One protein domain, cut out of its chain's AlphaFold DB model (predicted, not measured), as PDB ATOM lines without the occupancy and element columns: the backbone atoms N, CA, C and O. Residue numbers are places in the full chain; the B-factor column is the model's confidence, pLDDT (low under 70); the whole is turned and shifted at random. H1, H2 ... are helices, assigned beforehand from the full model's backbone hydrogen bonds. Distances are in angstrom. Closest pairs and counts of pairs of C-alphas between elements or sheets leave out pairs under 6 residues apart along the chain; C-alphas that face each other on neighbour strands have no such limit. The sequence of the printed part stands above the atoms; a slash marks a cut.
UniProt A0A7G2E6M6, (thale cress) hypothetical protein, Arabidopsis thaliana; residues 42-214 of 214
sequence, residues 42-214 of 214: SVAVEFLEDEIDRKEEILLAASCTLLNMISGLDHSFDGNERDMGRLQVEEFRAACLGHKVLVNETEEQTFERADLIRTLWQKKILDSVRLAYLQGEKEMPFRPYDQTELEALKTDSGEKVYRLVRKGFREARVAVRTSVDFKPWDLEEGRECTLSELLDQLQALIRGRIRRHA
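This is residues 42 to 214 of the 214 residues of the protein "(thale cress) hypothetical protein" of Arabidopsis thaliana (UniProt A0A7G2E6M6). Helix H5 is the middle of this all-helix domain, with the long helices H1 and H3 on opposite sides of it and the short helices H2 and H4 packed at its first end. H6 packs its first turn on H1 and runs outward as an arm, from which residues 206 to 214 stick out. The printed part has 173 residues with six named helices, H1 to H6 in chain order, and no named strand. It is only just compact, close to loose, with a radius of gyration of the C-alphas of 18.4 A, and spans 68 by 37 by 32 A.

H1, residues 42 to 69, touches the hub H5, residues 159 to 178, with residues 53 to 65 alone, closest at the C-alphas of Ala 61 and Val 174, 5.9 A, at a steep tilt of 41 degrees. H2, residues 89 to 97, touches H5 at the C-alphas of Ala 95 and Lys 160, 5.5 A. H3, residues 107 to 134, touches H5 at Ile 125 and Phe 169, C-alphas 5.9 A apart, at a shallow tilt of 25 degrees, the same way. H2 and H3 touch, closest at the C-alphas of Arg 93 and Ala 114, 5.3 A. H4, residues 147 to 157, forms a helical hairpin with H5. H6, residues 195 to 210, touches H1 with residues 195 to 198 alone, closest at the C-alphas of Ser 63 and Leu 195, 5.6 A. H1 and H3 are apart. In the six helices every O i to N i+4 pair is within hydrogen-bond range.

H1 begins at C-alpha 42 (7.408, 18.545, 38.891) and is 41.0 A long; H3 is 39.9 A, H5 28.4 A. H6, 22.9 A, ends at C-alpha 210 (-28.209, -20.839, 29.513).

The C-alphas of Asn 104 and Ala 214, the two farthest apart, are 68.7 A apart. The printed part has no cut; the links H1 to H2, H3 to H4 and H5 to H6 are long. The pLDDT is under 70 at residue 42 and residues 209 to 214.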
ATOM      1  N   SER A  42       6.982  19.866  38.414       69.06
ATOM      2  CA  SER A  42       7.408  18.545  38.891       69.06
ATOM      3  C   SER A  42       6.412  17.899  39.860       69.06
ATOM      4  O   SER A  42       6.163  16.703  39.752       69.06
ATOM      5  N   VAL A  43       5.815  18.671  40.776       75.81
ATOM      6  CA  VAL A  43       4.890  18.131  41.793       75.81
ATOM      7  C   VAL A  43       3.567  17.725  41.146       75.81
ATOM      8  O   VAL A  43       2.990  16.697  41.484       75.81
ATOM      9  N   ALA A  44       3.123  18.494  40.148       80.50
ATOM     10  CA  ALA A  44       1.934  18.165  39.369       80.50
ATOM     11  C   ALA A  44       2.070  16.836  38.610       80.50
ATOM     12  O   ALA A  44       1.127  16.051  38.552       80.50
ATOM     13  N   VAL A  45       3.248  16.568  38.041       84.56
ATOM     14  CA  VAL A  45       3.512  15.308  37.331       84.56
ATOM     15  C   VAL A  45       3.508  14.132  38.302       84.56
ATOM     16  O   VAL A  45       2.868  13.127  38.015       84.56
ATOM     17  N   GLU A  46       4.158  14.269  39.458       85.31
ATOM     18  CA  GLU A  46       4.181  13.223  40.487       85.31
ATOM     19  C   GLU A  46       2.766  12.864  40.968       85.31
ATOM     20  O   GLU A  46       2.418  11.687  41.050       85.31
ATOM     21  N   PHE A  47       1.926  13.873  41.222       87.94
ATOM     22  CA  PHE A  47       0.529  13.667  41.609       87.94
ATOM     23  C   PHE A  47      -0.262  12.891  40.548       87.94
ATOM     24  O   PHE A  47      -0.972  11.940  40.870       87.94
ATOM     25  N   LEU A  48      -0.115  13.260  39.273       91.50
ATOM     26  CA  LEU A  48      -0.803  12.574  38.179       91.50
ATOM     27  C   LEU A  48      -0.309  11.134  37.995       91.50
ATOM     28  O   LEU A  48      -1.110  10.247  37.717       91.50
ATOM     29  N   GLU A  49       0.990  10.882  38.164       92.19
ATOM     30  CA  GLU A  49       1.542   9.524  38.126       92.19
ATOM     31  C   GLU A  49       0.980   8.657  39.265       92.19
ATOM     32  O   GLU A  49       0.634   7.494  39.044       92.19
ATOM     33  N   ASP A  50       0.831   9.224  40.465       93.19
ATOM     34  CA  ASP A  50       0.191   8.554  41.599       93.19
ATOM     35  C   ASP A  50      -1.288   8.257  41.345       93.19
ATOM     36  O   ASP A  50      -1.764   7.168  41.672       93.19
ATOM     37  N   GLU A  51      -2.020   9.195  40.751       94.50
ATOM     38  CA  GLU A  51      -3.433   8.986  40.443       94.50
ATOM     39  C   GLU A  51      -3.619   7.921  39.354       94.50
ATOM     40  O   GLU A  51      -4.491   7.061  39.482       94.50
ATOM     41  N   ILE A  52      -2.750   7.894  38.336       95.00
ATOM     42  CA  ILE A  52      -2.714   6.806  37.348       95.00
ATOM     43  C   ILE A  52      -2.502   5.463  38.049       95.00
ATOM     44  O   ILE A  52      -3.276   4.533  37.818       95.00
ATOM     45  N   ASP A  53      -1.520   5.369  38.950       95.06
ATOM     46  CA  ASP A  53      -1.268   4.132  39.690       95.06
ATOM     47  C   ASP A  53      -2.498   3.685  40.486       95.06
ATOM     48  O   ASP A  53      -2.866   2.513  40.424       95.06
ATOM     49  N   ARG A  54      -3.191   4.602  41.175       94.44
ATOM     50  CA  ARG A  54      -4.426   4.275  41.911       94.44
ATOM     51  C   ARG A  54      -5.521   3.739  40.995       94.44
ATOM     52  O   ARG A  54      -6.166   2.746  41.335       94.44
ATOM     53  N   LYS A  55      -5.751   4.367  39.837       96.06
ATOM     54  CA  LYS A  55      -6.769   3.896  38.881       96.06
ATOM     55  C   LYS A  55      -6.401   2.528  38.307       96.06
ATOM     56  O   LYS A  55      -7.262   1.654  38.225       96.06
ATOM     57  N   GLU A  56      -5.130   2.310  37.977       95.50
ATOM     58  CA  GLU A  56      -4.645   1.017  37.492       95.50
ATOM     59  C   GLU A  56      -4.763  -0.083  38.567       95.50
ATOM     60  O   GLU A  56      -5.128  -1.213  38.243       95.50
ATOM     61  N   GLU A  57      -4.561   0.229  39.854       94.94
ATOM     62  CA  GLU A  57      -4.810  -0.724  40.950       94.94
ATOM     63  C   GLU A  57      -6.268  -1.142  41.060       94.94
ATOM     64  O   GLU A  57      -6.551  -2.304  41.355       94.94
ATOM     65  N   ILE A  58      -7.191  -0.193  40.890       95.06
ATOM     66  CA  ILE A  58      -8.630  -0.461  40.956       95.06
ATOM     67  C   ILE A  58      -9.022  -1.412  39.823       95.06
ATOM     68  O   ILE A  58      -9.697  -2.413  40.071       95.06
ATOM     69  N   LEU A  59      -8.556  -1.142  38.600       94.56
ATOM     70  CA  LEU A  59      -8.833  -1.982  37.432       94.56
ATOM     71  C   LEU A  59      -8.258  -3.394  37.584       94.56
ATOM     72  O   LEU A  59      -8.958  -4.383  37.339       94.56
ATOM     73  N   LEU A  60      -7.006  -3.504  38.031       94.69
ATOM     74  CA  LEU A  60      -6.363  -4.796  38.243       94.69
ATOM     75  C   LEU A  60      -7.049  -5.583  39.367       94.69
ATOM     76  O   LEU A  60      -7.351  -6.762  39.201       94.69
ATOM     77  N   ALA A  61      -7.398  -4.935  40.482       93.19
ATOM     78  CA  ALA A  61      -8.103  -5.601  41.575       93.19
ATOM     79  C   ALA A  61      -9.515  -6.058  41.193       93.19
ATOM     80  O   ALA A  61      -9.936  -7.136  41.619       93.19
ATOM     81  N   ALA A  62     -10.236  -5.284  40.377       93.19
ATOM     82  CA  ALA A  62     -11.519  -5.705  39.823       93.19
ATOM     83  C   ALA A  62     -11.356  -6.972  38.967       93.19
ATOM     84  O   ALA A  62     -12.111  -7.932  39.127       93.19
ATOM     85  N   SER A  63     -10.314  -7.008  38.135       92.25
ATOM     86  CA  SER A  63      -9.981  -8.161  37.293       92.25
ATOM     87  C   SER A  63      -9.631  -9.403  38.126       92.25
ATOM     88  O   SER A  63     -10.207 -10.469  37.916       92.25
ATOM     89  N   CYS A  64      -8.778  -9.264  39.148       90.62
ATOM     90  CA  CYS A  64      -8.452 -10.342  40.090       90.62
ATOM     91  C   CYS A  64      -9.686 -10.837  40.862       90.62
ATOM     92  O   CYS A  64      -9.858 -12.035  41.080       90.62
ATOM     93  N   THR A  65     -10.580  -9.925  41.249       89.25
ATOM     94  CA  THR A  65     -11.831 -10.277  41.935       89.25
ATOM     95  C   THR A  65     -12.738 -11.118  41.034       89.25
ATOM     96  O   THR A  65     -13.300 -12.113  41.495       89.25
ATOM     97  N   LEU A  66     -12.850 -10.769  39.748       88.31
ATOM     98  CA  LEU A  66     -13.615 -11.550  38.772       88.31
ATOM     99  C   LEU A  66     -13.048 -12.962  38.590       88.31
ATOM    100  O   LEU A  66     -13.821 -13.921  38.614       88.31
ATOM    101  N   LEU A  67     -11.723 -13.098  38.470       84.31
ATOM    102  CA  LEU A  67     -11.057 -14.403  38.394       84.31
ATOM    103  C   LEU A  67     -11.355 -15.268  39.625       84.31
ATOM    104  O   LEU A  67     -11.754 -16.425  39.489       84.31
ATOM    105  N   ASN A  68     -11.244 -14.689  40.825       83.88
ATOM    106  CA  ASN A  68     -11.539 -15.385  42.080       83.88
ATOM    107  C   ASN A  68     -12.998 -15.847  42.174       83.88
ATOM    108  O   ASN A  68     -13.281 -16.928  42.692       83.88
ATOM    109  N   MET A  69     -13.941 -15.034  41.692       85.00
ATOM    110  CA  MET A  69     -15.361 -15.389  41.697       85.00
ATOM    111  C   MET A  69     -15.699 -16.454  40.648       85.00
ATOM    112  O   MET A  69     -16.641 -17.229  40.837       85.00
ATOM    113  N   ILE A  70     -14.974 -16.480  39.527       85.12
ATOM    114  CA  ILE A  70     -15.320 -17.273  38.348       85.12
ATOM    115  C   ILE A  70     -14.059 -17.931  37.794       85.12
ATOM    116  O   ILE A  70     -13.465 -17.464  36.828       85.12
ATOM    117  N   SER A  71     -13.723 -19.099  38.341       78.19
ATOM    118  CA  SER A  71     -12.550 -19.882  37.924       78.19
ATOM    119  C   SER A  71     -12.521 -20.252  36.436       78.19
ATOM    120  O   SER A  71     -11.466 -20.561  35.904       78.19
ATOM    121  N   GLY A  72     -13.666 -20.212  35.745       77.81
ATOM    122  CA  GLY A  72     -13.741 -20.428  34.297       77.81
ATOM    123  C   GLY A  72     -13.214 -19.271  33.440       77.81
ATOM    124  O   GLY A  72     -13.160 -19.437  32.227       77.81
ATOM    125  N   LEU A  73     -12.888 -18.123  34.046       80.00
ATOM    126  CA  LEU A  73     -12.193 -17.004  33.399       80.00
ATOM    127  C   LEU A  73     -10.669 -17.109  33.533       80.00
ATOM    128  O   LEU A  73      -9.951 -16.402  32.834       80.00
ATOM    129  N   ASP A  74     -10.175 -17.946  34.448       77.69
ATOM    130  CA  ASP A  74      -8.742 -18.129  34.630       77.69
ATOM    131  C   ASP A  74      -8.196 -19.158  33.635       77.69
ATOM    132  O   ASP A  74      -8.823 -20.184  33.346       77.69
ATOM    133  N   HIS A  75      -7.004 -18.882  33.113       73.62
ATOM    134  CA  HIS A  75      -6.306 -19.753  32.179       73.62
ATOM    135  C   HIS A  75      -5.227 -20.564  32.897       73.62
ATOM    136  O   HIS A  75      -4.615 -20.115  33.860       73.62
ATOM    137  N   SER A  76      -4.930 -21.760  32.383       72.00
ATOM    138  CA  SER A  76      -3.913 -22.658  32.950       72.00
ATOM    139  C   SER A  76      -2.468 -22.278  32.602       72.00
ATOM    140  O   SER A  76      -1.572 -23.091  32.803       72.00
ATOM    141  N   PHE A  77      -2.235 -21.109  32.002       81.06
ATOM    142  CA  PHE A  77      -0.883 -20.649  31.696       81.06
ATOM    143  C   PHE A  77      -0.159 -20.308  32.996       81.06
ATOM    144  O   PHE A  77      -0.642 -19.473  33.754       81.06
ATOM    145  N   ASP A  78       0.981 -20.934  33.254       78.94
ATOM    146  CA  ASP A  78       1.800 -20.758  34.458       78.94
ATOM    147  C   ASP A  78       3.099 -19.987  34.168       78.94
ATOM    148  O   ASP A  78       4.083 -20.092  34.901       78.94
ATOM    149  N   GLY A  79       3.107 -19.209  33.081       86.38
ATOM    150  CA  GLY A  79       4.243 -18.386  32.706       86.38
ATOM    151  C   GLY A  79       4.552 -17.305  33.735       86.38
ATOM    152  O   GLY A  79       3.664 -16.675  34.315       86.38
ATOM    153  N   ASN A  80       5.848 -17.054  33.892       88.94
ATOM    154  CA  ASN A  80       6.417 -16.034  34.769       88.94
ATOM    155  C   ASN A  80       5.873 -14.620  34.489       88.94
ATOM    156  O   ASN A  80       5.948 -13.736  35.337       88.94
ATOM    157  N   GLU A  81       5.368 -14.374  33.286       89.75
ATOM    158  CA  GLU A  81       4.776 -13.117  32.836       89.75
ATOM    159  C   GLU A  81       3.530 -12.736  33.648       89.75
ATOM    160  O   GLU A  81       3.230 -11.550  33.823       89.75
ATOM    161  N   ARG A  82       2.835 -13.746  34.186       91.69
ATOM    162  CA  ARG A  82       1.637 -13.568  35.005       91.69
ATOM    163  C   ARG A  82       1.939 -13.169  36.441       91.69
ATOM    164  O   ARG A  82       1.045 -12.625  37.083       91.69
ATOM    165  N   ASP A  83       3.147 -13.429  36.935       93.69
ATOM    166  CA  ASP A  83       3.510 -13.174  38.328       93.69
ATOM    167  C   ASP A  83       3.318 -11.689  38.667       93.69
ATOM    168  O   ASP A  83       3.927 -10.795  38.063       93.69
ATOM    169  N   MET A  84       2.470 -11.419  39.654       94.69
ATOM    170  CA  MET A  84       2.220 -10.069  40.147       94.69
ATOM    171  C   MET A  84       3.483  -9.485  40.785       94.69
ATOM    172  O   MET A  84       4.114 -10.092  41.648       94.69
ATOM    173  N   GLY A  85       3.863  -8.283  40.356       95.38
ATOM    174  CA  GLY A  85       5.022  -7.569  40.887       95.38
ATOM    175  C   GLY A  85       6.366  -8.096  40.390       95.38
ATOM    176  O   GLY A  85       7.423  -7.706  40.900       95.38
ATOM    177  N   ARG A  86       6.356  -8.971  39.381       96.25
ATOM    178  CA  ARG A  86       7.575  -9.438  38.733       96.25
ATOM    179  C   ARG A  86       8.022  -8.477  37.639       96.25
ATOM    180  O   ARG A  86       7.322  -8.234  36.661       96.25
ATOM    181  N   LEU A  87       9.252  -7.997  37.773       97.12
ATOM    182  CA  LEU A  87       9.954  -7.229  36.755       97.12
ATOM    183  C   LEU A  87      10.522  -8.194  35.707       97.12
ATOM    184  O   LEU A  87      11.497  -8.915  35.970       97.12
ATOM    185  N   GLN A  88       9.899  -8.210  34.527       95.06
ATOM    186  CA  GLN A  88      10.257  -9.105  33.426       95.06
ATOM    187  C   GLN A  88      11.603  -8.720  32.813       95.06
ATOM    188  O   GLN A  88      11.841  -7.557  32.502       95.06
ATOM    189  N   VAL A  89      12.484  -9.710  32.634       95.25
ATOM    190  CA  VAL A  89      13.868  -9.503  32.168       95.25
ATOM    191  C   VAL A  89      13.892  -8.805  30.812       95.25
ATOM    192  O   VAL A  89      14.553  -7.780  30.664       95.25
ATOM    193  N   GLU A  90      13.130  -9.319  29.849       94.62
ATOM    194  CA  GLU A  90      13.151  -8.805  28.479       94.62
ATOM    195  C   GLU A  90      12.536  -7.405  28.367       94.62
ATOM    196  O   GLU A  90      13.099  -6.545  27.689       94.62
ATOM    197  N   GLU A  91      11.454  -7.112  29.099       94.31
ATOM    198  CA  GLU A  91      10.893  -5.753  29.152       94.31
ATOM    199  C   GLU A  91      11.888  -4.756  29.756       94.31
ATOM    200  O   GLU A  91      12.055  -3.646  29.244       94.31
ATOM    201  N   PHE A  92      12.590  -5.155  30.820       94.56
ATOM    202  CA  PHE A  92      13.568  -4.302  31.491       94.56
ATOM    203  C   PHE A  92      14.791  -4.021  30.615       94.56
ATOM    204  O   PHE A  92      15.247  -2.878  30.519       94.56
ATOM    205  N   ARG A  93      15.303  -5.053  29.937       95.56
ATOM    206  CA  ARG A  93      16.402  -4.932  28.975       95.56
ATOM    207  C   ARG A  93      16.011  -4.051  27.792       95.56
ATOM    208  O   ARG A  93      16.765  -3.144  27.447       95.56
ATOM    209  N   ALA A  94      14.815  -4.237  27.233       95.50
ATOM    210  CA  ALA A  94      14.297  -3.390  26.160       95.50
ATOM    211  C   ALA A  94      14.130  -1.924  26.602       95.50
ATOM    212  O   ALA A  94      14.470  -1.003  25.854       95.50
ATOM    213  N   ALA A  95      13.652  -1.688  27.829       95.50
ATOM    214  CA  ALA A  95      13.546  -0.347  28.397       95.50
ATOM    215  C   ALA A  95      14.922   0.327  28.537       95.50
ATOM    216  O   ALA A  95      15.067   1.486  28.147       95.50
ATOM    217  N   CYS A  96      15.934  -0.409  29.011       93.94
ATOM    218  CA  CYS A  96      17.301   0.099  29.140       93.94
ATOM    219  C   CYS A  96      17.984   0.321  27.782       93.94
ATOM    220  O   CYS A  96      18.703   1.302  27.630       93.94
ATOM    221  N   LEU A  97      17.735  -0.520  26.770       92.12
ATOM    222  CA  LEU A  97      18.230  -0.293  25.402       92.12
ATOM    223  C   LEU A  97      17.674   0.995  24.790       92.12
ATOM    224  O   LEU A  97      18.379   1.691  24.059       92.12
ATOM    225  N   GLY A  98      16.424   1.336  25.115       89.75
ATOM    226  CA  GLY A  98      15.813   2.609  24.736       89.75
ATOM    227  C   GLY A  98      16.409   3.828  25.451       89.75
ATOM    228  O   GLY A  98      16.100   4.954  25.063       89.75
ATOM    229  N   HIS A  99      17.246   3.621  26.472       88.12
ATOM    230  CA  HIS A  99      17.895   4.667  27.256       88.12
ATOM    231  C   HIS A  99      19.354   4.297  27.569       88.12
ATOM    232  O   HIS A  99      19.700   3.832  28.662       88.12
ATOM    233  N   LYS A 100      20.222   4.499  26.573       83.00
ATOM    234  CA  LYS A 100      21.668   4.334  26.745       83.00
ATOM    235  C   LYS A 100      22.232   5.468  27.594       83.00
ATOM    236  O   LYS A 100      22.011   6.638  27.289       83.00
ATOM    237  N   VAL A 101      22.986   5.106  28.626       81.50
ATOM    238  CA  VAL A 101      23.629   6.044  29.559       81.50
ATOM    239  C   VAL A 101      24.924   6.581  28.956       81.50
ATOM    240  O   VAL A 101      25.274   7.745  29.138       81.50
ATOM    241  N   LEU A 102      25.633   5.742  28.196       83.62
ATOM    242  CA  LEU A 102      26.855   6.121  27.494       83.62
ATOM    243  C   LEU A 102      26.640   6.053  25.982       83.62
ATOM    244  O   LEU A 102      26.049   5.112  25.460       83.62
ATOM    245  N   VAL A 103      27.202   7.022  25.253       79.06
ATOM    246  CA  VAL A 103      27.099   7.097  23.780       79.06
ATOM    247  C   VAL A 103      27.617   5.819  23.102       79.06
ATOM    248  O   VAL A 103      27.075   5.395  22.086       79.06
ATOM    249  N   ASN A 104      28.623   5.173  23.701       85.25
ATOM    250  CA  ASN A 104      29.268   3.969  23.174       85.25
ATOM    251  C   ASN A 104      28.887   2.691  23.945       85.25
ATOM    252  O   ASN A 104      29.613   1.703  23.864       85.25
ATOM    253  N   GLU A 105      27.796   2.708  24.719       87.56
ATOM    254  CA  GLU A 105      27.328   1.538  25.473       87.56
ATOM    255  C   GLU A 105      26.960   0.396  24.511       87.56
ATOM    256  O   GLU A 105      26.118   0.557  23.608       87.56
ATOM    257  N   THR A 106      27.615  -0.754  24.692       92.62
ATOM    258  CA  THR A 106      27.284  -1.979  23.957       92.62
ATOM    259  C   THR A 106      25.991  -2.585  24.499       92.62
ATOM    260  O   THR A 106      25.594  -2.321  25.631       92.62
ATOM    261  N   GLU A 107      25.319  -3.418  23.702       92.62
ATOM    262  CA  GLU A 107      24.089  -4.093  24.151       92.62
ATOM    263  C   GLU A 107      24.336  -4.978  25.378       92.62
ATOM    264  O   GLU A 107      23.537  -4.974  26.307       92.62
ATOM    265  N   GLU A 108      25.480  -5.664  25.423       94.12
ATOM    266  CA  GLU A 108      25.884  -6.497  26.558       94.12
ATOM    267  C   GLU A 108      26.027  -5.672  27.846       94.12
ATOM    268  O   GLU A 108      25.448  -6.029  28.869       94.12
ATOM    269  N   GLN A 109      26.680  -4.506  27.777       93.00
ATOM    270  CA  GLN A 109      26.784  -3.582  28.915       93.00
ATOM    271  C   GLN A 109      25.411  -3.064  29.363       93.00
ATOM    272  O   GLN A 109      25.143  -2.952  30.561       93.00
ATOM    273  N   THR A 110      24.517  -2.782  28.412       93.06
ATOM    274  CA  THR A 110      23.142  -2.383  28.726       93.06
ATOM    275  C   THR A 110      22.360  -3.500  29.403       93.06
ATOM    276  O   THR A 110      21.600  -3.224  30.332       93.06
ATOM    277  N   PHE A 111      22.546  -4.752  28.990       95.06
ATOM    278  CA  PHE A 111      21.884  -5.897  29.611       95.06
ATOM    279  C   PHE A 111      22.396  -6.170  31.021       95.06
ATOM    280  O   PHE A 111      21.577  -6.352  31.919       95.06
ATOM    281  N   GLU A 112      23.707  -6.107  31.251       95.06
ATOM    282  CA  GLU A 112      24.278  -6.232  32.597       95.06
ATOM    283  C   GLU A 112      23.720  -5.162  33.545       95.06
ATOM    284  O   GLU A 112      23.298  -5.462  34.667       95.06
ATOM    285  N   ARG A 113      23.647  -3.909  33.076       93.88
ATOM    286  CA  ARG A 113      23.043  -2.804  33.830       93.88
ATOM    287  C   ARG A 113      21.556  -3.041  34.091       93.88
ATOM    288  O   ARG A 113      21.109  -2.874  35.226       93.88
ATOM    289  N   ALA A 114      20.795  -3.435  33.070       95.62
ATOM    290  CA  ALA A 114      19.372  -3.733  33.201       95.62
ATOM    291  C   ALA A 114      19.127  -4.832  34.243       95.62
ATOM    292  O   ALA A 114      18.269  -4.673  35.110       95.62
ATOM    293  N   ASP A 115      19.917  -5.905  34.210       96.56
ATOM    294  CA  ASP A 115      19.798  -7.032  35.131       96.56
ATOM    295  C   ASP A 115      20.142  -6.633  36.574       96.56
ATOM    296  O   ASP A 115      19.459  -7.070  37.508       96.56
ATOM    297  N   LEU A 116      21.145  -5.766  36.771       96.44
ATOM    298  CA  LEU A 116      21.504  -5.225  38.084       96.44
ATOM    299  C   LEU A 116      20.365  -4.383  38.674       96.44
ATOM    300  O   LEU A 116      19.938  -4.622  39.807       96.44
ATOM    301  N   ILE A 117      19.845  -3.429  37.894       96.44
ATOM    302  CA  ILE A 117      18.746  -2.550  38.310       96.44
ATOM    303  C   ILE A 117      17.502  -3.388  38.611       96.44
ATOM    304  O   ILE A 117      16.920  -3.275  39.691       96.44
ATOM    305  N   ARG A 118      17.120  -4.279  37.691       97.75
ATOM    306  CA  ARG A 118      15.966  -5.168  37.843       97.75
ATOM    307  C   ARG A 118      16.079  -6.006  39.111       97.75
ATOM    308  O   ARG A 118      15.117  -6.097  39.859       97.75
ATOM    309  N   THR A 119      17.244  -6.595  39.381       97.94
ATOM    310  CA  THR A 119      17.462  -7.433  40.572       97.94
ATOM    311  C   THR A 119      17.321  -6.629  41.864       97.94
ATOM    312  O   THR A 119      16.682  -7.095  42.809       97.94
ATOM    313  N   LEU A 120      17.866  -5.408  41.901       97.50
ATOM    314  CA  LEU A 120      17.736  -4.507  43.046       97.50
ATOM    315  C   LEU A 120      16.264  -4.171  43.329       97.50
ATOM    316  O   LEU A 120      15.795  -4.343  44.454       97.50
ATOM    317  N   TRP A 121      15.529  -3.724  42.312       97.94
ATOM    318  CA  TRP A 121      14.133  -3.317  42.478       97.94
ATOM    319  C   TRP A 121      13.192  -4.499  42.695       97.94
ATOM    320  O   TRP A 121      12.292  -4.406  43.525       97.94
ATOM    321  N   GLN A 122      13.449  -5.642  42.056       98.12
ATOM    322  CA  GLN A 122      12.712  -6.876  42.322       98.12
ATOM    323  C   GLN A 122      12.839  -7.278  43.790       98.12
ATOM    324  O   GLN A 122      11.849  -7.655  44.412       98.12
ATOM    325  N   LYS A 123      14.048  -7.180  44.355       97.44
ATOM    326  CA  LYS A 123      14.269  -7.457  45.774       97.44
ATOM    327  C   LYS A 123      13.468  -6.500  46.656       97.44
ATOM    328  O   LYS A 123      12.814  -6.968  47.579       97.44
ATOM    329  N   LYS A 124      13.470  -5.196  46.354       97.44
ATOM    330  CA  LYS A 124      12.676  -4.207  47.104       97.44
ATOM    331  C   LYS A 124      11.183  -4.543  47.080       97.44
ATOM    332  O   LYS A 124      10.570  -4.566  48.138       97.44
ATOM    333  N   ILE A 125      10.627  -4.886  45.916       97.19
ATOM    334  CA  ILE A 125       9.223  -5.313  45.787       97.19
ATOM    335  C   ILE A 125       8.938  -6.529  46.681       97.19
ATOM    336  O   ILE A 125       7.999  -6.505  47.475       97.19
ATOM    337  N   LEU A 126       9.771  -7.572  46.597       95.44
ATOM    338  CA  LEU A 126       9.603  -8.796  47.389       95.44
ATOM    339  C   LEU A 126       9.731  -8.545  48.897       95.44
ATOM    340  O   LEU A 126       8.964  -9.105  49.681       95.44
ATOM    341  N   ASP A 127      10.676  -7.700  49.311       94.94
ATOM    342  CA  ASP A 127      10.858  -7.327  50.712       94.94
ATOM    343  C   ASP A 127       9.628  -6.561  51.235       94.94
ATOM    344  O   ASP A 127       9.148  -6.863  52.328       94.94
ATOM    345  N   SER A 128       9.053  -5.643  50.447       94.19
ATOM    346  CA  SER A 128       7.822  -4.928  50.813       94.19
ATOM    347  C   SER A 128       6.615  -5.866  50.952       94.19
ATOM    348  O   SER A 128       5.869  -5.756  51.924       94.19
ATOM    349  N   VAL A 129       6.448  -6.822  50.031       93.44
ATOM    350  CA  VAL A 129       5.401  -7.859  50.115       93.44
ATOM    351  C   VAL A 129       5.573  -8.699  51.380       93.44
ATOM    352  O   VAL A 129       4.631  -8.909  52.144       93.44
ATOM    353  N   ARG A 130       6.802  -9.152  51.647       91.94
ATOM    354  CA  ARG A 130       7.127  -9.945  52.836       91.94
ATOM    355  C   ARG A 130       6.822  -9.189  54.127       91.94
ATOM    356  O   ARG A 130       6.324  -9.802  55.070       91.94
ATOM    357  N   LEU A 131       7.140  -7.896  54.193       90.44
ATOM    358  CA  LEU A 131       6.864  -7.066  55.365       90.44
ATOM    359  C   LEU A 131       5.362  -6.967  55.647       90.44
ATOM    360  O   LEU A 131       4.972  -7.205  56.790       90.44
ATOM    361  N   ALA A 132       4.538  -6.735  54.620       89.81
ATOM    362  CA  ALA A 132       3.082  -6.700  54.774       89.81
ATOM    363  C   ALA A 132       2.539  -8.022  55.346       89.81
ATOM    364  O   ALA A 132       1.817  -8.024  56.345       89.81
ATOM    365  N   TYR A 133       2.981  -9.167  54.807       86.06
ATOM    366  CA  TYR A 133       2.582 -10.474  55.340       86.06
ATOM    367  C   TYR A 133       3.042 -10.709  56.786       86.06
ATOM    368  O   TYR A 133       2.283 -11.249  57.590       86.06
ATOM    369  N   LEU A 134       4.270 -10.313  57.142       86.44
ATOM    370  CA  LEU A 134       4.800 -10.481  58.502       86.44
ATOM    371  C   LEU A 134       4.066  -9.622  59.535       86.44
ATOM    372  O   LEU A 134       3.940 -10.031  60.688       86.44
ATOM    373  N   GLN A 135       3.591  -8.448  59.129       84.94
ATOM    374  CA  GLN A 135       2.822  -7.542  59.981       84.94
ATOM    375  C   GLN A 135       1.342  -7.949  60.078       84.94
ATOM    376  O   GLN A 135       0.593  -7.366  60.860       84.94
ATOM    377  N   GLY A 136       0.922  -8.982  59.334       77.81
ATOM    378  CA  GLY A 136      -0.481  -9.385  59.233       77.81
ATOM    379  C   GLY A 136      -1.343  -8.330  58.538       77.81
ATOM    380  O   GLY A 136      -2.568  -8.341  58.686       77.81
ATOM    381  N   GLU A 137      -0.711  -7.408  57.811       77.81
ATOM    382  CA  GLU A 137      -1.392  -6.358  57.076       77.81
ATOM    383  C   GLU A 137      -2.006  -6.953  55.809       77.81
ATOM    384  O   GLU A 137      -1.396  -7.752  55.098       77.81
ATOM    385  N   LYS A 138      -3.254  -6.571  55.532       79.56
ATOM    386  CA  LYS A 138      -3.948  -6.933  54.286       79.56
ATOM    387  C   LYS A 138      -3.664  -5.951  53.156       79.56
ATOM    388  O   LYS A 138      -4.214  -6.091  52.071       79.56
ATOM    389  N   GLU A 139      -2.855  -4.939  53.424       83.88
ATOM    390  CA  GLU A 139      -2.549  -3.868  52.496       83.88
ATOM    391  C   GLU A 139      -1.079  -3.504  52.647       83.88
ATOM    392  O   GLU A 139      -0.525  -3.528  53.738       83.88
ATOM    393  N   MET A 140      -0.444  -3.190  51.527       88.94
ATOM    394  CA  MET A 140       0.887  -2.604  51.505       88.94
ATOM    395  C   MET A 140       0.752  -1.075  51.477       88.94
ATOM    396  O   MET A 140      -0.171  -0.571  50.828       88.94
ATOM    397  N   PRO A 141       1.686  -0.314  52.079       89.62
ATOM    398  CA  PRO A 141       1.735   1.134  51.911       89.62
ATOM    399  C   PRO A 141       1.738   1.522  50.431       89.62
ATOM    400  O   PRO A 141       2.372   0.846  49.621       89.62
ATOM    401  N   PHE A 142       1.083   2.632  50.079       88.12
ATOM    402  CA  PHE A 142       1.007   3.076  48.681       88.12
ATOM    403  C   PHE A 142       2.396   3.348  48.084       88.12
ATOM    404  O   PHE A 142       2.676   2.937  46.963       88.12
ATOM    405  N   ARG A 143       3.312   3.938  48.859       89.06
ATOM    406  CA  ARG A 143       4.723   4.114  48.484       89.06
ATOM    407  C   ARG A 143       5.617   3.303  49.428       89.06
ATOM    408  O   ARG A 143       6.111   3.845  50.412       89.06
ATOM    409  N   PRO A 144       5.820   1.997  49.183       87.44
ATOM    410  CA  PRO A 144       6.630   1.142  50.053       87.44
ATOM    411  C   PRO A 144       8.142   1.259  49.755       87.44
ATOM    412  O   PRO A 144       8.914   0.357  50.079       87.44
ATOM    413  N   TYR A 145       8.554   2.345  49.097       89.75
ATOM    414  CA  TYR A 145       9.898   2.627  48.603       89.75
ATOM    415  C   TYR A 145      10.266   4.092  48.862       89.75
ATOM    416  O   TYR A 145       9.393   4.930  49.089       89.75
ATOM    417  N   ASP A 146      11.559   4.407  48.797       92.06
ATOM    418  CA  ASP A 146      12.039   5.788  48.838       92.06
ATOM    419  C   ASP A 146      11.769   6.477  47.492       92.06
ATOM    420  O   ASP A 146      12.227   6.029  46.436       92.06
ATOM    421  N   GLN A 147      11.015   7.573  47.539       90.62
ATOM    422  CA  GLN A 147      10.675   8.377  46.368       90.62
ATOM    423  C   GLN A 147      11.927   8.960  45.694       90.62
ATOM    424  O   GLN A 147      12.019   8.973  44.469       90.62
ATOM    425  N   THR A 148      12.930   9.349  46.480       91.75
ATOM    426  CA  THR A 148      14.183   9.935  45.981       91.75
ATOM    427  C   THR A 148      14.966   8.930  45.141       91.75
ATOM    428  O   THR A 148      15.514   9.267  44.092       91.75
ATOM    429  N   GLU A 149      15.008   7.665  45.574       94.56
ATOM    430  CA  GLU A 149      15.667   6.592  44.823       94.56
ATOM    431  C   GLU A 149      14.934   6.284  43.513       94.56
ATOM    432  O   GLU A 149      15.564   5.969  42.502       94.56
ATOM    433  N   LEU A 150      13.601   6.364  43.526       93.50
ATOM    434  CA  LEU A 150      12.785   6.131  42.341       93.50
ATOM    435  C   LEU A 150      12.933   7.279  41.319       93.50
ATOM    436  O   LEU A 150      13.024   7.034  40.117       93.50
ATOM    437  N   GLU A 151      13.030   8.525  41.776       92.12
ATOM    438  CA  GLU A 151      13.303   9.688  40.919       92.12
ATOM    439  C   GLU A 151      14.725   9.677  40.346       92.12
ATOM    440  O   GLU A 151      14.932   9.988  39.166       92.12
ATOM    441  N   ALA A 152      15.708   9.245  41.140       93.31
ATOM    442  CA  ALA A 152      17.060   8.999  40.648       93.31
ATOM    443  C   ALA A 152      17.051   7.934  39.539       93.31
ATOM    444  O   ALA A 152      17.637   8.142  38.481       93.31
ATOM    445  N   LEU A 153      16.288   6.844  39.707       94.12
ATOM    446  CA  LEU A 153      16.131   5.819  38.671       94.12
ATOM    447  C   LEU A 153      15.565   6.385  37.359       94.12
ATOM    448  O   LEU A 153      16.048   6.033  36.281       94.12
ATOM    449  N   LYS A 154      14.555   7.260  37.441       93.88
ATOM    450  CA  LYS A 154      13.964   7.938  36.275       93.88
ATOM    451  C   LYS A 154      15.001   8.772  35.526       93.88
ATOM    452  O   LYS A 154      15.021   8.751  34.295       93.88
ATOM    453  N   THR A 155      15.872   9.454  36.264       90.12
ATOM    454  CA  THR A 155      16.943  10.296  35.714       90.12
ATOM    455  C   THR A 155      18.070   9.461  35.100       90.12
ATOM    456  O   THR A 155      18.504   9.748  33.989       90.12
ATOM    457  N   ASP A 156      18.502   8.404  35.789       90.12
ATOM    458  CA  ASP A 156      19.703   7.637  35.435       90.12
ATOM    459  C   ASP A 156      19.439   6.525  34.413       90.12
ATOM    460  O   ASP A 156      20.339   6.103  33.689       90.12
ATOM    461  N   SER A 157      18.225   5.970  34.402       90.56
ATOM    462  CA  SER A 157      17.869   4.785  33.603       90.56
ATOM    463  C   SER A 157      16.653   4.996  32.704       90.56
ATOM    464  O   SER A 157      16.309   4.112  31.916       90.56
ATOM    465  N   GLY A 158      16.035   6.173  32.780       92.56
ATOM    466  CA  GLY A 158      14.972   6.606  31.893       92.56
ATOM    467  C   GLY A 158      13.557   6.272  32.366       92.56
ATOM    468  O   GLY A 158      13.295   5.382  33.178       92.56
ATOM    469  N   GLU A 159      12.609   6.984  31.761       94.56
ATOM    470  CA  GLU A 159      11.179   6.960  32.081       94.56
ATOM    471  C   GLU A 159      10.546   5.560  32.017       94.56
ATOM    472  O   GLU A 159       9.706   5.207  32.843       94.56
ATOM    473  N   LYS A 160      10.932   4.737  31.035       96.19
ATOM    474  CA  LYS A 160      10.347   3.396  30.874       96.19
ATOM    475  C   LYS A 160      10.717   2.474  32.034       96.19
ATOM    476  O   LYS A 160       9.856   1.753  32.525       96.19
ATOM    477  N   VAL A 161      11.968   2.525  32.486       96.56
ATOM    478  CA  VAL A 161      12.454   1.732  33.624       96.56
ATOM    479  C   VAL A 161      11.731   2.153  34.904       96.56
ATOM    480  O   VAL A 161      11.225   1.306  35.636       96.56
ATOM    481  N   TYR A 162      11.603   3.464  35.116       96.38
ATOM    482  CA  TYR A 162      10.815   4.047  36.201       96.38
ATOM    483  C   TYR A 162       9.372   3.519  36.236       96.38
ATOM    484  O   TYR A 162       8.918   3.009  37.263       96.38
ATOM    485  N   ARG A 163       8.667   3.551  35.098       96.38
ATOM    486  CA  ARG A 163       7.283   3.055  35.000       96.38
ATOM    487  C   ARG A 163       7.160   1.557  35.261       96.38
ATOM    488  O   ARG A 163       6.205   1.146  35.910       96.38
ATOM    489  N   LEU A 164       8.113   0.746  34.795       97.44
ATOM    490  CA  LEU A 164       8.117  -0.698  35.064       97.44
ATOM    491  C   LEU A 164       8.242  -0.995  36.563       97.44
ATOM    492  O   LEU A 164       7.553  -1.875  37.072       97.44
ATOM    493  N   VAL A 165       9.073  -0.239  37.286       97.81
ATOM    494  CA  VAL A 165       9.194  -0.379  38.744       97.81
ATOM    495  C   VAL A 165       7.903   0.034  39.453       97.81
ATOM    496  O   VAL A 165       7.430  -0.712  40.312       97.81
ATOM    497  N   ARG A 166       7.292   1.166  39.069       97.25
ATOM    498  CA  ARG A 166       5.988   1.592  39.617       97.25
ATOM    499  C   ARG A 166       4.907   0.538  39.388       97.25
ATOM    500  O   ARG A 166       4.249   0.132  40.346       97.25
ATOM    501  N   LYS A 167       4.813   0.011  38.162       96.56
ATOM    502  CA  LYS A 167       3.932  -1.112  37.812       96.56
ATOM    503  C   LYS A 167       4.196  -2.337  38.692       96.56
ATOM    504  O   LYS A 167       3.249  -2.906  39.224       96.56
ATOM    505  N   GLY A 168       5.457  -2.712  38.913       97.25
ATOM    506  CA  GLY A 168       5.808  -3.839  39.780       97.25
ATOM    507  C   GLY A 168       5.317  -3.667  41.223       97.25
ATOM    508  O   GLY A 168       4.697  -4.570  41.784       97.25
ATOM    509  N   PHE A 169       5.514  -2.492  41.827       97.50
ATOM    510  CA  PHE A 169       4.962  -2.227  43.160       97.50
ATOM    511  C   PHE A 169       3.439  -2.234  43.165       97.50
ATOM    512  O   PHE A 169       2.837  -2.818  44.059       97.50
ATOM    513  N   ARG A 170       2.816  -1.628  42.156       96.50
ATOM    514  CA  ARG A 170       1.364  -1.599  42.004       96.50
ATOM    515  C   ARG A 170       0.753  -2.997  41.995       96.50
ATOM    516  O   ARG A 170      -0.157  -3.283  42.769       96.50
ATOM    517  N   GLU A 171       1.277  -3.875  41.152       96.94
ATOM    518  CA  GLU A 171       0.838  -5.267  41.068       96.94
ATOM    519  C   GLU A 171       1.043  -6.006  42.391       96.94
ATOM    520  O   GLU A 171       0.136  -6.696  42.851       96.94
ATOM    521  N   ALA A 172       2.188  -5.807  43.049       96.38
ATOM    522  CA  ALA A 172       2.462  -6.388  44.359       96.38
ATOM    523  C   ALA A 172       1.449  -5.935  45.428       96.38
ATOM    524  O   ALA A 172       0.945  -6.763  46.187       96.38
ATOM    525  N   ARG A 173       1.084  -4.643  45.452       96.06
ATOM    526  CA  ARG A 173       0.040  -4.122  46.353       96.06
ATOM    527  C   ARG A 173      -1.312  -4.782  46.079       96.06
ATOM    528  O   ARG A 173      -2.002  -5.179  47.020       96.06
ATOM    529  N   VAL A 174      -1.686  -4.942  44.806       95.12
ATOM    530  CA  VAL A 174      -2.937  -5.621  44.432       95.12
ATOM    531  C   VAL A 174      -2.915  -7.098  44.824       95.12
ATOM    532  O   VAL A 174      -3.922  -7.586  45.343       95.12
ATOM    533  N   ALA A 175      -1.792  -7.792  44.639       93.56
ATOM    534  CA  ALA A 175      -1.646  -9.195  45.018       93.56
ATOM    535  C   ALA A 175      -1.836  -9.395  46.525       93.56
ATOM    536  O   ALA A 175      -2.661 -10.211  46.932       93.56
ATOM    537  N   VAL A 176      -1.184  -8.572  47.358       93.06
ATOM    538  CA  VAL A 176      -1.370  -8.613  48.819       93.06
ATOM    539  C   VAL A 176      -2.832  -8.364  49.200       93.06
ATOM    540  O   VAL A 176      -3.403  -9.128  49.980       93.06
ATOM    541  N   ARG A 177      -3.472  -7.351  48.600       91.94
ATOM    542  CA  ARG A 177      -4.866  -6.982  48.897       91.94
ATOM    543  C   ARG A 177      -5.883  -8.047  48.487       91.94
ATOM    544  O   ARG A 177      -6.864  -8.270  49.193       91.94
ATOM    545  N   THR A 178      -5.690  -8.672  47.329       90.38
ATOM    546  CA  THR A 178      -6.664  -9.605  46.731       90.38
ATOM    547  C   THR A 178      -6.341 -11.075  46.988       90.38
ATOM    548  O   THR A 178      -7.199 -11.927  46.760       90.38
ATOM    549  N   SER A 179      -5.136 -11.372  47.489       89.06
ATOM    550  CA  SER A 179      -4.583 -12.729  47.592       89.06
ATOM    551  C   SER A 179      -4.549 -13.469  46.245       89.06
ATOM    552  O   SER A 179      -4.756 -14.680  46.199       89.06
ATOM    553  N   VAL A 180      -4.332 -12.729  45.151       89.44
ATOM    554  CA  VAL A 180      -4.191 -13.265  43.790       89.44
ATOM    555  C   VAL A 180      -2.784 -12.982  43.289       89.44
ATOM    556  O   VAL A 180      -2.417 -11.827  43.085       89.44
ATOM    557  N   ASP A 181      -2.023 -14.047  43.055       89.88
ATOM    558  CA  ASP A 181      -0.612 -13.953  42.664       89.88
ATOM    559  C   ASP A 181      -0.407 -13.858  41.144       89.88
ATOM    560  O   ASP A 181       0.666 -13.462  40.688       89.88
ATOM    561  N   PHE A 182      -1.439 -14.180  40.356       91.00
ATOM    562  CA  PHE A 182      -1.366 -14.232  38.896       91.00
ATOM    563  C   PHE A 182      -2.331 -13.254  38.232       91.00
ATOM    564  O   PHE A 182      -3.533 -13.240  38.507       91.00
ATOM    565  N   LYS A 183      -1.809 -12.480  37.284       90.81
ATOM    566  CA  LYS A 183      -2.601 -11.601  36.419       90.81
ATOM    567  C   LYS A 183      -3.537 -12.411  35.518       90.81
ATOM    568  O   LYS A 183      -3.185 -13.533  35.127       90.81
ATOM    569  N   PRO A 184      -4.696 -11.855  35.127       88.19
ATOM    570  CA  PRO A 184      -5.485 -12.414  34.033       88.19
ATOM    571  C   PRO A 184      -4.666 -12.400  32.737       88.19
ATOM    572  O   PRO A 184      -3.994 -11.413  32.447       88.19
ATOM    573  N   TRP A 185      -4.698 -13.487  31.968       90.56
ATOM    574  CA  TRP A 185      -3.808 -13.650  30.817       90.56
ATOM    575  C   TRP A 185      -4.544 -14.083  29.559       90.56
ATOM    576  O   TRP A 185      -5.275 -15.069  29.584       90.56
ATOM    577  N   ASP A 186      -4.286 -13.383  28.462       88.19
ATOM    578  CA  ASP A 186      -4.760 -13.723  27.131       88.19
ATOM    579  C   ASP A 186      -3.711 -14.604  26.442       88.19
ATOM    580  O   ASP A 186      -2.585 -14.183  26.160       88.19
ATOM    581  N   LEU A 187      -4.080 -15.861  26.200       85.50
ATOM    582  CA  LEU A 187      -3.220 -16.839  25.539       85.50
ATOM    583  C   LEU A 187      -3.004 -16.548  24.052       85.50
ATOM    584  O   LEU A 187      -1.958 -16.920  23.522       85.50
ATOM    585  N   GLU A 188      -3.985 -15.947  23.381       86.69
ATOM    586  CA  GLU A 188      -3.916 -15.664  21.947       86.69
ATOM    587  C   GLU A 188      -3.027 -14.449  21.694       86.69
ATOM    588  O   GLU A 188      -2.147 -14.486  20.834       86.69
ATOM    589  N   GLU A 189      -3.210 -13.405  22.499       87.75
ATOM    590  CA  GLU A 189      -2.461 -12.152  22.384       87.75
ATOM    591  C   GLU A 189      -1.119 -12.181  23.135       87.75
ATOM    592  O   GLU A 189      -0.273 -11.309  22.933       87.75
ATOM    593  N   GLY A 190      -0.901 -13.172  24.007       87.31
ATOM    594  CA  GLY A 190       0.341 -13.323  24.769       87.31
ATOM    595  C   GLY A 190       0.601 -12.165  25.735       87.31
ATOM    596  O   GLY A 190       1.749 -11.748  25.899       87.31
ATOM    597  N   ARG A 191      -0.457 -11.623  26.349       90.69
ATOM    598  CA  ARG A 191      -0.396 -10.470  27.264       90.69
ATOM    599  C   ARG A 191      -1.457 -10.553  28.357       90.69
ATOM    600  O   ARG A 191      -2.336 -11.403  28.335       90.69
ATOM    601  N   GLU A 192      -1.405  -9.616  29.295       90.12
ATOM    602  CA  GLU A 192      -2.454  -9.427  30.297       90.12
ATOM    603  C   GLU A 192      -3.814  -9.103  29.641       90.12
ATOM    604  O   GLU A 192      -3.880  -8.291  28.705       90.12
ATOM    605  N   CYS A 193      -4.895  -9.723  30.133       89.31
ATOM    606  CA  CYS A 193      -6.250  -9.364  29.708       89.31
ATOM    607  C   CYS A 193      -6.645  -8.015  30.302       89.31
ATOM    608  O   CYS A 193      -6.459  -7.745  31.488       89.31
ATOM    609  N   THR A 194      -7.324  -7.211  29.503       90.69
ATOM    610  CA  THR A 194      -8.061  -6.054  29.992       90.69
ATOM    611  C   THR A 194      -9.322  -6.486  30.745       90.69
ATOM    612  O   THR A 194      -9.892  -7.554  30.509       90.69
ATOM    613  N   LEU A 195      -9.827  -5.605  31.612       89.38
ATOM    614  CA  LEU A 195     -11.098  -5.829  32.301       89.38
ATOM    615  C   LEU A 195     -12.265  -6.028  31.314       89.38
ATOM    616  O   LEU A 195     -13.142  -6.848  31.566       89.38
ATOM    617  N   SER A 196     -12.266  -5.312  30.183       90.75
ATOM    618  CA  SER A 196     -13.305  -5.460  29.154       90.75
ATOM    619  C   SER A 196     -13.300  -6.861  28.544       90.75
ATOM    620  O   SER A 196     -14.353  -7.487  28.461       90.75
ATOM    621  N   GLU A 197     -12.121  -7.382  28.189       90.44
ATOM    622  CA  GLU A 197     -11.975  -8.733  27.626       90.44
ATOM    623  C   GLU A 197     -12.495  -9.798  28.606       90.44
ATOM    624  O   GLU A 197     -13.230 -10.706  28.212       90.44
ATOM    625  N   LEU A 198     -12.210  -9.649  29.905       89.25
ATOM    626  CA  LEU A 198     -12.736 -10.550  30.938       89.25
ATOM    627  C   LEU A 198     -14.266 -10.488  31.058       89.25
ATOM    628  O   LEU A 198     -14.923 -11.519  31.229       89.25
ATOM    629  N   LEU A 199     -14.854  -9.292  30.967       89.69
ATOM    630  CA  LEU A 199     -16.309  -9.113  31.022       89.69
ATOM    631  C   LEU A 199     -17.009  -9.714  29.793       89.69
ATOM    632  O   LEU A 199     -18.077 -10.323  29.929       89.69
ATOM    633  N   ASP A 200     -16.397  -9.615  28.614       88.75
ATOM    634  CA  ASP A 200     -16.909 -10.228  27.386       88.75
ATOM    635  C   ASP A 200     -16.876 -11.762  27.467       88.75
ATOM    636  O   ASP A 200     -17.877 -12.434  27.173       88.75
ATOM    637  N   GLN A 201     -15.769 -12.332  27.957       86.19
ATOM    638  CA  GLN A 201     -15.655 -13.771  28.220       86.19
ATOM    639  C   GLN A 201     -16.708 -14.245  29.230       86.19
ATOM    640  O   GLN A 201     -17.376 -15.264  29.017       86.19
ATOM    641  N   LEU A 202     -16.934 -13.479  30.300       86.94
ATOM    642  CA  LEU A 202     -17.971 -13.773  31.287       86.94
ATOM    643  C   LEU A 202     -19.363 -13.815  30.648       86.94
ATOM    644  O   LEU A 202     -20.137 -14.753  30.877       86.94
ATOM    645  N   GLN A 203     -19.689 -12.835  29.806       87.81
ATOM    646  CA  GLN A 203     -20.970 -12.806  29.108       87.81
ATOM    647  C   GLN A 203     -21.149 -14.039  28.206       87.81
ATOM    648  O   GLN A 203     -22.236 -14.636  28.170       87.81
ATOM    649  N   ALA A 204     -20.091 -14.461  27.508       85.31
ATOM    650  CA  ALA A 204     -20.100 -15.668  26.688       85.31
ATOM    651  C   ALA A 204     -20.325 -16.939  27.528       85.31
ATOM    652  O   ALA A 204     -21.162 -17.774  27.164       85.31
ATOM    653  N   LEU A 205     -19.664 -17.060  28.686       84.19
ATOM    654  CA  LEU A 205     -19.848 -18.179  29.617       84.19
ATOM    655  C   LEU A 205     -21.290 -18.271  30.132       84.19
ATOM    656  O   LEU A 205     -21.877 -19.360  30.138       84.19
ATOM    657  N   ILE A 206     -21.889 -17.139  30.516       84.06
ATOM    658  CA  ILE A 206     -23.281 -17.076  30.984       84.06
ATOM    659  C   ILE A 206     -24.235 -17.533  29.872       84.06
ATOM    660  O   ILE A 206     -25.056 -18.429  30.087       84.06
ATOM    661  N   ARG A 207     -24.090 -16.998  28.652       81.94
ATOM    662  CA  ARG A 207     -24.912 -17.393  27.491       81.94
ATOM    663  C   ARG A 207     -24.751 -18.878  27.147       81.94
ATOM    664  O   ARG A 207     -25.736 -19.549  26.835       81.94
ATOM    665  N   GLY A 208     -23.531 -19.403  27.230       75.50
ATOM    666  CA  GLY A 208     -23.224 -20.810  26.976       75.50
ATOM    667  C   GLY A 208     -23.772 -21.774  28.035       75.50
ATOM    668  O   GLY A 208     -24.038 -22.934  27.717       75.50
ATOM    669  N   ARG A 209     -23.962 -21.328  29.284       66.75
ATOM    670  CA  ARG A 209     -24.663 -22.106  30.322       66.75
ATOM    671  C   ARG A 209     -26.173 -22.103  30.110       66.75
ATOM    672  O   ARG A 209     -26.778 -23.167  30.175       66.75
ATOM    673  N   ILE A 210     -26.763 -20.951  29.782       65.75
ATOM    674  CA  ILE A 210     -28.209 -20.839  29.513       65.75
ATOM    675  C   ILE A 210     -28.627 -21.780  28.375       65.75
ATOM    676  O   ILE A 210     -29.606 -22.503  28.506       65.75
ATOM    677  N   ARG A 211     -27.843 -21.857  27.290       58.41
ATOM    678  CA  ARG A 211     -28.124 -22.755  26.151       58.41
ATOM    679  C   ARG A 211     -27.973 -24.251  26.451       58.41
ATOM    680  O   ARG A 211     -28.473 -25.053  25.679       58.41
ATOM    681  N   ARG A 212     -27.252 -24.634  27.513       57.62
ATOM    682  CA  ARG A 212     -27.061 -26.042  27.919       57.62
ATOM    683  C   ARG A 212     -28.115 -26.534  28.917       57.62
ATOM    684  O   ARG A 212     -28.187 -27.733  29.163       57.62
ATOM    685  N   HIS A 213     -28.893 -25.620  29.495       53.03
ATOM    686  CA  HIS A 213     -29.945 -25.907  30.476       53.03
ATOM    687  C   HIS A 213     -31.363 -25.588  29.966       53.03
ATOM    688  O   HIS A 213     -32.308 -25.657  30.750       53.03
ATOM    689  N   ALA A 214     -31.500 -25.243  28.683       49.31
ATOM    690  CA  ALA A 214     -32.766 -25.134  27.955       49.31
ATOM    691  C   ALA A 214     -32.953 -26.371  27.069       49.31
ATOM    692  O   ALA A 214     -34.112 -26.815  26.931       49.31
TER     693      ALA A 214